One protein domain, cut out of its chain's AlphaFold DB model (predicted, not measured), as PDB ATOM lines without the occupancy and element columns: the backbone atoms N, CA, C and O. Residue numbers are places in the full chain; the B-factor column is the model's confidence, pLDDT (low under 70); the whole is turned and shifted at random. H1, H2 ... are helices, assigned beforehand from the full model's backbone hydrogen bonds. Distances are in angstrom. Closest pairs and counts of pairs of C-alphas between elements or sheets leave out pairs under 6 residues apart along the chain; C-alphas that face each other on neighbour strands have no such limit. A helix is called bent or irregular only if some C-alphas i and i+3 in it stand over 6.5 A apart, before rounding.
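What this domain is: This is residues 8 to 92 of the 121 residues of an uncharacterized protein of Gammaproteobacteria bacterium (UniProt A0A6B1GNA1). The five helices follow one another round a hollow middle as an open, ring-like frame in which no helix touches another. The short H1 and H2 make one side, H3 and H4 turn a corner at residues 53 to 55, and H5 runs on from H4 to the far end. The printed part has 85 residues, with five named helices in the order H1, H2, H3, H4, H5 and no named strand, and its class is all helix. It is only just loose, close to extended, with a radius of gyration of the C-alphas of 17.8 A and spans of 50 by 33 by 22 A.

Where its parts are: Find C-alpha 8 at (14.151, -0.160, -46.278), where H1, residues 8 to 16, begins. Next come H2, residues 22 to 27, and H3, residues 37 to 52, 23.5 A long. H3 is irregular: C-alphas 38 and 41 are 7.4 A apart. From C-alpha 56 at (4.201, -33.634, -52.089), H4 runs 24.1 A to residue 72. H5, residues 75 to 91, runs 24.6 A to C-alpha 91 at (-8.443, 4.838, -31.542).

How they stand to each other: Start at H1, which is apart from H2, H3, H4 and H5. H2 is apart from H3, H4 and H5. Look at residues 53 to 55: H3 and H4 meet only through this tight link. H4 and H5 meet only through their tight link, residues 73 to 74, and are near each other, with 6 pairs of C-alphas within 10 A. H3 and H5 are apart. In H1, H2, H4 and H5 every O i to N i+4 pair is within hydrogen-bond range; in H3, 10 of 12 are.

The domain as a whole: The C-alphas farthest apart, those of Ala 53 and Thr 92, are 50.5 A apart. The printed part has no cut and no long link. The model's mean pLDDT over the printed part is 96.4, and no printed residue is under 70.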
ATOM      1  N   ARG A   8      13.915  -1.400 -45.521       97.44
ATOM      2  CA  ARG A   8      14.151  -0.160 -46.278       97.44
ATOM      3  C   ARG A   8      12.928   0.217 -47.115       97.44
ATOM      4  O   ARG A   8      12.374   1.289 -46.906       97.44
ATOM      5  N   HIS A   9      12.491  -0.681 -47.995       97.50
ATOM      6  CA  HIS A   9      11.344  -0.432 -48.871       97.50
ATOM      7  C   HIS A   9      10.019  -0.466 -48.112       97.50
ATOM      8  O   HIS A   9       9.105   0.275 -48.447       97.50
ATOM      9  N   ALA A  10       9.912  -1.249 -47.032       96.88
ATOM     10  CA  ALA A  10       8.721  -1.197 -46.191       96.88
ATOM     11  C   ALA A  10       8.528   0.181 -45.545       96.88
ATOM     12  O   ALA A  10       7.398   0.646 -45.490       96.88
ATOM     13  N   ARG A  11       9.597   0.839 -45.072       96.88
ATOM     14  CA  ARG A  11       9.497   2.204 -44.529       96.88
ATOM     15  C   ARG A  11       9.065   3.200 -45.592       96.88
ATOM     16  O   ARG A  11       8.156   3.966 -45.339       96.88
ATOM     17  N   GLU A  12       9.698   3.153 -46.758       95.94
ATOM     18  CA  GLU A  12       9.348   4.002 -47.899       95.94
ATOM     19  C   GLU A  12       7.848   3.906 -48.212       95.94
ATOM     20  O   GLU A  12       7.137   4.892 -48.054       95.94
ATOM     21  N   LEU A  13       7.344   2.697 -48.482       95.62
ATOM     22  CA  LEU A  13       5.939   2.476 -48.842       95.62
ATOM     23  C   LEU A  13       4.953   2.785 -47.709       95.62
ATOM     24  O   LEU A  13       3.890   3.346 -47.952       95.62
ATOM     25  N   LEU A  14       5.268   2.401 -46.468       94.25
ATOM     26  CA  LEU A  14       4.355   2.606 -45.337       94.25
ATOM     27  C   LEU A  14       4.327   4.059 -44.854       94.25
ATOM     28  O   LEU A  14       3.353   4.452 -44.220       94.25
ATOM     29  N   TYR A  15       5.386   4.836 -45.097       94.12
ATOM     30  CA  TYR A  15       5.443   6.239 -44.686       94.12
ATOM     31  C   TYR A  15       4.892   7.178 -45.753       94.12
ATOM     32  O   TYR A  15       4.261   8.165 -45.387       94.12
ATOM     33  N   SER A  16       5.113   6.891 -47.041       92.00
ATOM     34  CA  SER A  16       4.565   7.723 -48.116       92.00
ATOM     35  C   SER A  16       3.137   7.338 -48.495       92.00
ATOM     36  O   SER A  16       2.342   8.207 -48.835       92.00
ATOM     37  N   GLY A  17       2.783   6.053 -48.394       89.81
ATOM     38  CA  GLY A  17       1.505   5.548 -48.891       89.81
ATOM     39  C   GLY A  17       1.421   5.497 -50.421       89.81
ATOM     40  O   GLY A  17       0.321   5.352 -50.954       89.81
ATOM     41  N   ASP A  18       2.557   5.611 -51.118       90.88
ATOM     42  CA  ASP A  18       2.602   5.623 -52.578       90.88
ATOM     43  C   ASP A  18       2.170   4.285 -53.183       90.88
ATOM     44  O   ASP A  18       2.425   3.198 -52.651       90.88
ATOM     45  N   VAL A  19       1.560   4.376 -54.363       91.38
ATOM     46  CA  VAL A  19       1.255   3.214 -55.196       91.38
ATOM     47  C   VAL A  19       2.454   2.920 -56.089       91.38
ATOM     48  O   VAL A  19       3.012   3.818 -56.716       91.38
ATOM     49  N   ILE A  20       2.823   1.646 -56.178       96.19
ATOM     50  CA  ILE A  20       3.892   1.168 -57.058       96.19
ATOM     51  C   ILE A  20       3.322   0.371 -58.224       96.19
ATOM     52  O   ILE A  20       2.291  -0.293 -58.097       96.19
ATOM     53  N   ASP A  21       4.019   0.411 -59.357       97.69
ATOM     54  CA  ASP A  21       3.708  -0.443 -60.498       97.69
ATOM     55  C   ASP A  21       4.276  -1.867 -60.325       97.69
ATOM     56  O   ASP A  21       4.988  -2.190 -59.367       97.69
ATOM     57  N   ALA A  22       3.945  -2.750 -61.271       97.94
ATOM     58  CA  ALA A  22       4.376  -4.143 -61.235       97.94
ATOM     59  C   ALA A  22       5.904  -4.311 -61.341       97.94
ATOM     60  O   ALA A  22       6.458  -5.246 -60.759       97.94
ATOM     61  N   GLN A  23       6.596  -3.426 -62.067       98.12
ATOM     62  CA  GLN A  23       8.045  -3.517 -62.260       98.12
ATOM     63  C   GLN A  23       8.789  -3.118 -60.991       98.12
ATOM     64  O   GLN A  23       9.733  -3.796 -60.581       98.12
ATOM     65  N   GLU A  24       8.323  -2.073 -60.319       98.00
ATOM     66  CA  GLU A  24       8.852  -1.672 -59.027       98.00
ATOM     67  C   GLU A  24       8.570  -2.737 -57.962       98.00
ATOM     68  O   GLU A  24       9.478  -3.122 -57.222       98.00
ATOM     69  N   ALA A  25       7.361  -3.312 -57.951       98.12
ATOM     70  CA  ALA A  25       7.022  -4.442 -57.087       98.12
ATOM     71  C   ALA A  25       7.974  -5.638 -57.288       98.12
ATOM     72  O   ALA A  25       8.370  -6.281 -56.312       98.12
ATOM     73  N   LEU A  26       8.379  -5.928 -58.529       98.25
ATOM     74  CA  LEU A  26       9.376  -6.960 -58.829       98.25
ATOM     75  C   LEU A  26      10.758  -6.564 -58.301       98.25
ATOM     76  O   LEU A  26      11.421  -7.364 -57.640       98.25
ATOM     77  N   ARG A  27      11.184  -5.320 -58.549       97.94
ATOM     78  CA  ARG A  27      12.495  -4.796 -58.140       97.94
ATOM     79  C   ARG A  27      12.707  -4.865 -56.625       97.94
ATOM     80  O   ARG A  27      13.822  -5.135 -56.183       97.94
ATOM     81  N   ILE A  28      11.659  -4.621 -55.836       97.50
ATOM     82  CA  ILE A  28      11.717  -4.652 -54.363       97.50
ATOM     83  C   ILE A  28      11.405  -6.029 -53.757       97.50
ATOM     84  O   ILE A  28      11.433  -6.169 -52.535       97.50
ATOM     85  N   GLY A  29      11.097  -7.036 -54.580       96.75
ATOM     86  CA  GLY A  29      10.804  -8.398 -54.126       96.75
ATOM     87  C   GLY A  29       9.387  -8.613 -53.583       96.75
ATOM     88  O   GLY A  29       9.143  -9.607 -52.904       96.75
ATOM     89  N   LEU A  30       8.444  -7.711 -53.873       97.62
ATOM     90  CA  LEU A  30       7.030  -7.893 -53.524       97.62
ATOM     91  C   LEU A  30       6.373  -8.979 -54.384       97.62
ATOM     92  O   LEU A  30       5.543  -9.743 -53.893       97.62
ATOM     93  N   VAL A  31       6.760  -9.060 -55.659       97.88
ATOM     94  CA  VAL A  31       6.322 -10.106 -56.592       97.88
ATOM     95  C   VAL A  31       7.525 -10.847 -57.165       97.88
ATOM     96  O   VAL A  31       8.612 -10.294 -57.290       97.88
ATOM     97  N   ASN A  32       7.331 -12.114 -57.532       98.00
ATOM     98  CA  ASN A  32       8.412 -12.949 -58.067       98.00
ATOM     99  C   ASN A  32       8.617 -12.782 -59.580       98.00
ATOM    100  O   ASN A  32       9.716 -13.022 -60.077       98.00
ATOM    101  N   LYS A  33       7.550 -12.466 -60.325       97.75
ATOM    102  CA  LYS A  33       7.532 -12.347 -61.791       97.75
ATOM    103  C   LYS A  33       6.436 -11.379 -62.229       97.75
ATOM    104  O   LYS A  33       5.434 -11.248 -61.529       97.75
ATOM    105  N   VAL A  34       6.620 -10.768 -63.395       98.31
ATOM    106  CA  VAL A  34       5.651  -9.882 -64.055       98.31
ATOM    107  C   VAL A  34       5.459 -10.375 -65.482       98.31
ATOM    108  O   VAL A  34       6.439 -10.726 -66.142       98.31
ATOM    109  N   PHE A  35       4.211 -10.401 -65.940       97.81
ATOM    110  CA  PHE A  35       3.821 -10.854 -67.273       97.81
ATOM    111  C   PHE A  35       2.851  -9.851 -67.907       97.81
ATOM    112  O   PHE A  35       2.196  -9.109 -67.165       97.81
ATOM    113  N   PRO A  36       2.735  -9.833 -69.246       97.88
ATOM    114  CA  PRO A  36       1.572  -9.268 -69.919       97.88
ATOM    115  C   PRO A  36       0.267  -9.874 -69.381       97.88
ATOM    116  O   PRO A  36       0.236 -11.035 -68.964       97.88
ATOM    117  N   ASP A  37      -0.805  -9.081 -69.380       97.69
ATOM    118  CA  ASP A  37      -2.102  -9.473 -68.810       97.69
ATOM    119  C   ASP A  37      -2.684 -10.722 -69.495       97.69
ATOM    120  O   ASP A  37      -3.148 -11.650 -68.832       97.69
ATOM    121  N   ASP A  38      -2.546 -10.805 -70.820       98.38
ATOM    122  CA  ASP A  38      -2.997 -11.923 -71.651       98.38
ATOM    123  C   ASP A  38      -2.171 -13.212 -71.477       98.38
ATOM    124  O   ASP A  38      -2.619 -14.291 -71.868       98.38
ATOM    125  N   GLU A  39      -1.000 -13.139 -70.838       98.38
ATOM    126  CA  GLU A  39      -0.141 -14.295 -70.547       98.38
ATOM    127  C   GLU A  39      -0.221 -14.767 -69.084       98.38
ATOM    128  O   GLU A  39       0.217 -15.882 -68.763       98.38
ATOM    129  N   LEU A  40      -0.781 -13.950 -68.182       98.19
ATOM    130  CA  LEU A  40      -0.718 -14.162 -66.734       98.19
ATOM    131  C   LEU A  40      -1.273 -15.526 -66.307       98.19
ATOM    132  O   LEU A  40      -0.641 -16.242 -65.523       98.19
ATOM    133  N   GLU A  41      -2.446 -15.905 -66.816       98.44
ATOM    134  CA  GLU A  41      -3.089 -17.176 -66.472       98.44
ATOM    135  C   GLU A  41      -2.249 -18.371 -66.947       98.44
ATOM    136  O   GLU A  41      -1.991 -19.311 -66.184       98.44
ATOM    137  N   ALA A  42      -1.760 -18.313 -68.188       98.62
ATOM    138  CA  ALA A  42      -0.979 -19.384 -68.791       98.62
ATOM    139  C   ALA A  42       0.334 -19.626 -68.029       98.62
ATOM    140  O   ALA A  42       0.646 -20.771 -67.670       98.62
ATOM    141  N   GLU A  43       1.084 -18.565 -67.715       98.50
ATOM    142  CA  GLU A  43       2.347 -18.672 -66.977       98.50
ATOM    143  C   GLU A  43       2.135 -19.060 -65.502       98.50
ATOM    144  O   GLU A  43       2.911 -19.854 -64.953       98.50
ATOM    145  N   THR A  44       1.046 -18.602 -64.874       98.38
ATOM    146  CA  THR A  44       0.660 -19.026 -63.516       98.38
ATOM    147  C   THR A  44       0.389 -20.528 -63.473       98.38
ATOM    148  O   THR A  44       0.966 -21.246 -62.649       98.38
ATOM    149  N   MET A  45      -0.426 -21.040 -64.399       98.62
ATOM    150  CA  MET A  45      -0.761 -22.464 -64.461       98.62
ATOM    151  C   MET A  45       0.445 -23.332 -64.803       98.62
ATOM    152  O   MET A  45       0.605 -24.425 -64.255       98.62
ATOM    153  N   LYS A  46       1.335 -22.850 -65.670       98.62
ATOM    154  CA  LYS A  46       2.610 -23.509 -65.969       98.62
ATOM    155  C   LYS A  46       3.486 -23.644 -64.722       98.62
ATOM    156  O   LYS A  46       4.027 -24.724 -64.478       98.62
ATOM    157  N   TYR A  47       3.594 -22.597 -63.902       98.31
ATOM    158  CA  TYR A  47       4.323 -22.670 -62.634       98.31
ATOM    159  C   TYR A  47       3.645 -23.611 -61.629       98.31
ATOM    160  O   TYR A  47       4.313 -24.474 -61.058       98.31
ATOM    161  N   ALA A  48       2.323 -23.514 -61.466       98.31
ATOM    162  CA  ALA A  48       1.565 -24.380 -60.566       98.31
ATOM    163  C   ALA A  48       1.721 -25.867 -60.928       98.31
ATOM    164  O   ALA A  48       2.000 -26.686 -60.055       98.31
ATOM    165  N   ARG A  49       1.641 -26.215 -62.222       98.62
ATOM    166  CA  ARG A  49       1.884 -27.583 -62.718       98.62
ATOM    167  C   ARG A  49       3.296 -28.068 -62.402       98.62
ATOM    168  O   ARG A  49       3.468 -29.221 -62.023       98.62
ATOM    169  N   ARG A  50       4.304 -27.196 -62.519       98.19
ATOM    170  CA  ARG A  50       5.684 -27.533 -62.146       98.19
ATOM    171  C   ARG A  50       5.807 -27.846 -60.654       98.19
ATOM    172  O   ARG A  50       6.488 -28.804 -60.313       98.19
ATOM    173  N   VAL A  51       5.167 -27.070 -59.779       97.69
ATOM    174  CA  VAL A  51       5.160 -27.343 -58.330       97.69
ATOM    175  C   VAL A  51       4.401 -28.635 -58.022       97.69
ATOM    176  O   VAL A  51       4.890 -29.452 -57.250       97.69
ATOM    177  N   ALA A  52       3.253 -28.858 -58.664       98.00
ATOM    178  CA  ALA A  52       2.433 -30.055 -58.477       98.00
ATOM    179  C   ALA A  52       3.117 -31.356 -58.941       98.00
ATOM    180  O   ALA A  52       2.750 -32.432 -58.481       98.00
ATOM    181  N   ALA A  53       4.103 -31.265 -59.836       98.31
ATOM    182  CA  ALA A  53       4.910 -32.403 -60.273       98.31
ATOM    183  C   ALA A  53       6.024 -32.791 -59.279       98.31
ATOM    184  O   ALA A  53       6.692 -33.802 -59.485       98.31
ATOM    185  N   MET A  54       6.266 -31.988 -58.237       98.19
ATOM    186  CA  MET A  54       7.238 -32.305 -57.187       98.19
ATOM    187  C   MET A  54       6.651 -33.305 -56.182       98.19
ATOM    188  O   MET A  54       5.434 -33.398 -56.032       98.19
ATOM    189  N   ASP A  55       7.513 -34.013 -55.446       98.31
ATOM    190  CA  ASP A  55       7.073 -34.895 -54.361       98.31
ATOM    191  C   ASP A  55       6.302 -34.094 -53.283       98.31
ATOM    192  O   ASP A  55       6.870 -33.171 -52.680       98.31
ATOM    193  N   PRO A  56       5.020 -34.415 -53.012       97.88
ATOM    194  CA  PRO A  56       4.201 -33.634 -52.089       97.88
ATOM    195  C   PRO A  56       4.705 -33.639 -50.645       97.88
ATOM    196  O   PRO A  56       4.460 -32.669 -49.923       97.88
ATOM    197  N   VAL A  57       5.383 -34.705 -50.207       98.38
ATOM    198  CA  VAL A  57       5.942 -34.804 -48.851       98.38
ATOM    199  C   VAL A  57       7.137 -33.868 -48.734       98.38
ATOM    200  O   VAL A  57       7.198 -33.061 -47.806       98.38
ATOM    201  N   VAL A  58       8.041 -33.889 -49.715       98.25
ATOM    202  CA  VAL A  58       9.209 -32.999 -49.746       98.25
ATOM    203  C   VAL A  58       8.783 -31.531 -49.802       98.25
ATOM    204  O   VAL A  58       9.297 -30.718 -49.034       98.25
ATOM    205  N   VAL A  59       7.801 -31.174 -50.640       98.19
ATOM    206  CA  VAL A  59       7.289 -29.792 -50.717       98.19
ATOM    207  C   VAL A  59       6.699 -29.335 -49.380       98.19
ATOM    208  O   VAL A  59       6.956 -28.208 -48.951       98.19
ATOM    209  N   GLN A  60       5.944 -30.196 -48.693       98.44
ATOM    210  CA  GLN A  60       5.402 -29.887 -47.366       98.44
ATOM    211  C   GLN A  60       6.507 -29.671 -46.332       98.44
ATOM    212  O   GLN A  60       6.454 -28.691 -45.587       98.44
ATOM    213  N   MET A  61       7.529 -30.529 -46.317       98.56
ATOM    214  CA  MET A  61       8.677 -30.388 -45.416       98.56
ATOM    215  C   MET A  61       9.432 -29.081 -45.673       98.56
ATOM    216  O   MET A  61       9.696 -28.329 -44.738       98.56
ATOM    217  N   MET A  62       9.717 -28.757 -46.937       98.38
ATOM    218  CA  MET A  62      10.390 -27.507 -47.305       98.38
ATOM    219  C   MET A  62       9.569 -26.283 -46.887       98.38
ATOM    220  O   MET A  62      10.111 -25.353 -46.289       98.38
ATOM    221  N   LYS A  63       8.253 -26.297 -47.139       98.38
ATOM    222  CA  LYS A  63       7.346 -25.230 -46.702       98.38
ATOM    223  C   LYS A  63       7.359 -25.072 -45.178       98.38
ATOM    224  O   LYS A  63       7.422 -23.944 -44.694       98.38
ATOM    225  N   ALA A  64       7.334 -26.176 -44.431       98.56
ATOM    226  CA  ALA A  64       7.395 -26.149 -42.972       98.56
ATOM    227  C   ALA A  64       8.709 -25.533 -42.467       98.56
ATOM    228  O   ALA A  64       8.669 -24.654 -41.612       98.56
ATOM    229  N   CYS A  65       9.861 -25.911 -43.034       98.56
ATOM    230  CA  CYS A  65      11.159 -25.334 -42.667       98.56
ATOM    231  C   CYS A  65      11.235 -23.820 -42.930       98.56
ATOM    232  O   CYS A  65      11.734 -23.066 -42.090       98.56
ATOM    233  N   ILE A  66      10.731 -23.366 -44.082       97.94
ATOM    234  CA  ILE A  66      10.720 -21.943 -44.449       97.94
ATOM    235  C   ILE A  66       9.821 -21.155 -43.491       97.94
ATOM    236  O   ILE A  66      10.257 -20.155 -42.921       97.94
ATOM    237  N   ASN A  67       8.598 -21.629 -43.250       97.62
ATOM    238  CA  ASN A  67       7.667 -20.971 -42.333       97.62
ATOM    239  C   ASN A  67       8.206 -20.949 -40.897       97.62
ATOM    240  O   ASN A  67       8.141 -19.921 -40.231       97.62
ATOM    241  N   GLN A  68       8.805 -22.051 -40.440       98.38
ATOM    242  CA  GLN A  68       9.408 -22.120 -39.114       98.38
ATOM    243  C   GLN A  68      10.566 -21.129 -38.965       98.38
ATOM    244  O   GLN A  68      10.755 -20.571 -37.888       98.38
ATOM    245  N   THR A  69      11.324 -20.869 -40.034       98.19
ATOM    246  CA  THR A  69      12.375 -19.844 -40.020       98.19
ATOM    247  C   THR A  69      11.776 -18.463 -39.756       98.19
ATOM    248  O   THR A  69      12.285 -17.747 -38.897       98.19
ATOM    249  N   ALA A  70      10.667 -18.113 -40.419       96.81
ATOM    250  CA  ALA A  70       9.968 -16.851 -40.177       96.81
ATOM    251  C   ALA A  70       9.514 -16.731 -38.711       96.81
ATOM    252  O   ALA A  70       9.772 -15.710 -38.068       96.81
ATOM    253  N   GLU A  71       8.932 -17.795 -38.152       97.56
ATOM    254  CA  GLU A  71       8.519 -17.823 -36.743       97.56
ATOM    255  C   GLU A  71       9.693 -17.666 -35.775       97.56
ATOM    256  O   GLU A  71       9.635 -16.823 -34.881       97.56
ATOM    257  N   ILE A  72      10.790 -18.402 -35.984       98.12
ATOM    258  CA  ILE A  72      12.009 -18.302 -35.161       98.12
ATOM    259  C   ILE A  72      12.560 -16.873 -35.174       98.12
ATOM    260  O   ILE A  72      13.029 -16.379 -34.151       98.12
ATOM    261  N   THR A  73      12.491 -16.192 -36.318       96.81
ATOM    262  CA  THR A  73      12.950 -14.803 -36.447       96.81
ATOM    263  C   THR A  73      11.958 -13.763 -35.919       96.81
ATOM    264  O   THR A  73      12.271 -12.574 -35.939       96.81
ATOM    265  N   GLY A  74      10.787 -14.179 -35.424       97.62
ATOM    266  CA  GLY A  74       9.830 -13.304 -34.745       97.62
ATOM    267  C   GLY A  74       8.662 -12.817 -35.601       97.62
ATOM    268  O   GLY A  74       8.092 -11.771 -35.287       97.62
ATOM    269  N   PHE A  75       8.278 -13.541 -36.661       97.06
ATOM    270  CA  PHE A  75       7.141 -13.169 -37.516       97.06
ATOM    271  C   PHE A  75       5.857 -12.909 -36.721       97.06
ATOM    272  O   PHE A  75       5.327 -11.796 -36.770       97.06
ATOM    273  N   SER A  76       5.403 -13.885 -35.928       96.44
ATOM    274  CA  SER A  76       4.183 -13.743 -35.123       96.44
ATOM    275  C   SER A  76       4.258 -12.587 -34.122       96.44
ATOM    276  O   SER A  76       3.305 -11.824 -33.991       96.44
ATOM    277  N   GLN A  77       5.403 -12.397 -33.456       97.56
ATOM    278  CA  GLN A  77       5.587 -11.293 -32.508       97.56
ATOM    279  C   GLN A  77       5.526  -9.928 -33.208       97.56
ATOM    280  O   GLN A  77       4.880  -9.002 -32.719       97.56
ATOM    281  N   SER A  78       6.169  -9.802 -34.372       96.88
ATOM    282  CA  SER A  78       6.112  -8.586 -35.181       96.88
ATOM    283  C   SER A  78       4.694  -8.284 -35.658       96.88
ATOM    284  O   SER A  78       4.318  -7.112 -35.700       96.88
ATOM    285  N   LEU A  79       3.920  -9.307 -36.031       95.94
ATOM    286  CA  LEU A  79       2.533  -9.139 -36.456       95.94
ATOM    287  C   LEU A  79       1.642  -8.699 -35.290       95.94
ATOM    288  O   LEU A  79       0.864  -7.763 -35.446       95.94
ATOM    289  N   GLN A  80       1.806  -9.316 -34.119       97.00
ATOM    290  CA  GLN A  80       1.081  -8.942 -32.906       97.00
ATOM    291  C   GLN A  80       1.326  -7.471 -32.541       97.00
ATOM    292  O   GLN A  80       0.376  -6.714 -32.356       97.00
ATOM    293  N   TYR A  81       2.589  -7.034 -32.545       96.88
ATOM    294  CA  TYR A  81       2.935  -5.634 -32.292       96.88
ATOM    295  C   TYR A  81       2.314  -4.681 -33.326       96.88
ATOM    296  O   TYR A  81       1.859  -3.591 -32.974       96.88
ATOM    297  N   ALA A  82       2.263  -5.077 -34.602       95.06
ATOM    298  CA  ALA A  82       1.626  -4.276 -35.646       95.06
ATOM    299  C   ALA A  82       0.111  -4.128 -35.422       95.06
ATOM    300  O   ALA A  82      -0.414  -3.034 -35.605       95.06
ATOM    301  N   ILE A  83      -0.575  -5.192 -34.991       95.12
ATOM    302  CA  ILE A  83      -2.009  -5.157 -34.662       95.12
ATOM    303  C   ILE A  83      -2.266  -4.234 -33.469       95.12
ATOM    304  O   ILE A  83      -3.154  -3.388 -33.532       95.12
ATOM    305  N   GLU A  84      -1.470  -4.350 -32.404       96.06
ATOM    306  CA  GLU A  84      -1.595  -3.501 -31.212       96.06
ATOM    307  C   GLU A  84      -1.420  -2.015 -31.548       96.06
ATOM    308  O   GLU A  84      -2.239  -1.186 -31.153       96.06
ATOM    309  N   ASN A  85      -0.390  -1.673 -32.329       94.50
ATOM    310  CA  ASN A  85      -0.177  -0.292 -32.764       94.50
ATOM    311  C   ASN A  85      -1.260   0.182 -33.738       94.50
ATOM    312  O   ASN A  85      -1.645   1.345 -33.681       94.50
ATOM    313  N   GLY A  86      -1.766  -0.701 -34.604       90.62
ATOM    314  CA  GLY A  86      -2.887  -0.402 -35.494       90.62
ATOM    315  C   GLY A  86      -4.151  -0.033 -34.720       90.62
ATOM    316  O   GLY A  86      -4.742   1.007 -34.985       90.62
ATOM    317  N   ALA A  87      -4.503  -0.812 -33.694       90.19
ATOM    318  CA  ALA A  87      -5.649  -0.521 -32.834       90.19
ATOM    319  C   ALA A  87      -5.500   0.824 -32.100       90.19
ATOM    320  O   ALA A  87      -6.458   1.589 -32.001       90.19
ATOM    321  N   ILE A  88      -4.294   1.146 -31.619       91.00
ATOM    322  CA  ILE A  88      -4.008   2.459 -31.025       91.00
ATOM    323  C   ILE A  88      -4.160   3.566 -32.071       91.00
ATOM    324  O   ILE A  88      -4.760   4.595 -31.772       91.00
ATOM    325  N   ALA A  89      -3.640   3.371 -33.285       86.94
ATOM    326  CA  ALA A  89      -3.732   4.359 -34.355       86.94
ATOM    327  C   ALA A  89      -5.191   4.642 -34.748       86.94
ATOM    328  O   ALA A  89      -5.547   5.802 -34.920       86.94
ATOM    329  N   GLU A  90      -6.040   3.615 -34.827       83.06
ATOM    330  CA  GLU A  90      -7.480   3.755 -35.097       83.06
ATOM    331  C   GLU A  90      -8.227   4.463 -33.962       83.06
ATOM    332  O   GLU A  90      -9.102   5.288 -34.215       83.06
ATOM    333  N   ALA A  91      -7.872   4.168 -32.709       85.75
ATOM    334  CA  ALA A  91      -8.443   4.838 -31.542       85.75
ATOM    335  C   ALA A  91      -7.916   6.273 -31.355       85.75
ATOM    336  O   ALA A  91      -8.476   7.049 -30.580       85.75
ATOM    337  N   THR A  92      -6.825   6.625 -32.035       86.69
ATOM    338  CA  THR A  92      -6.257   7.967 -31.998       86.69
ATOM    339  C   THR A  92      -6.971   8.826 -33.032       86.69
ATOM    340  O   THR A  92      -6.677   8.772 -34.226       86.69
TER     341      THR A  92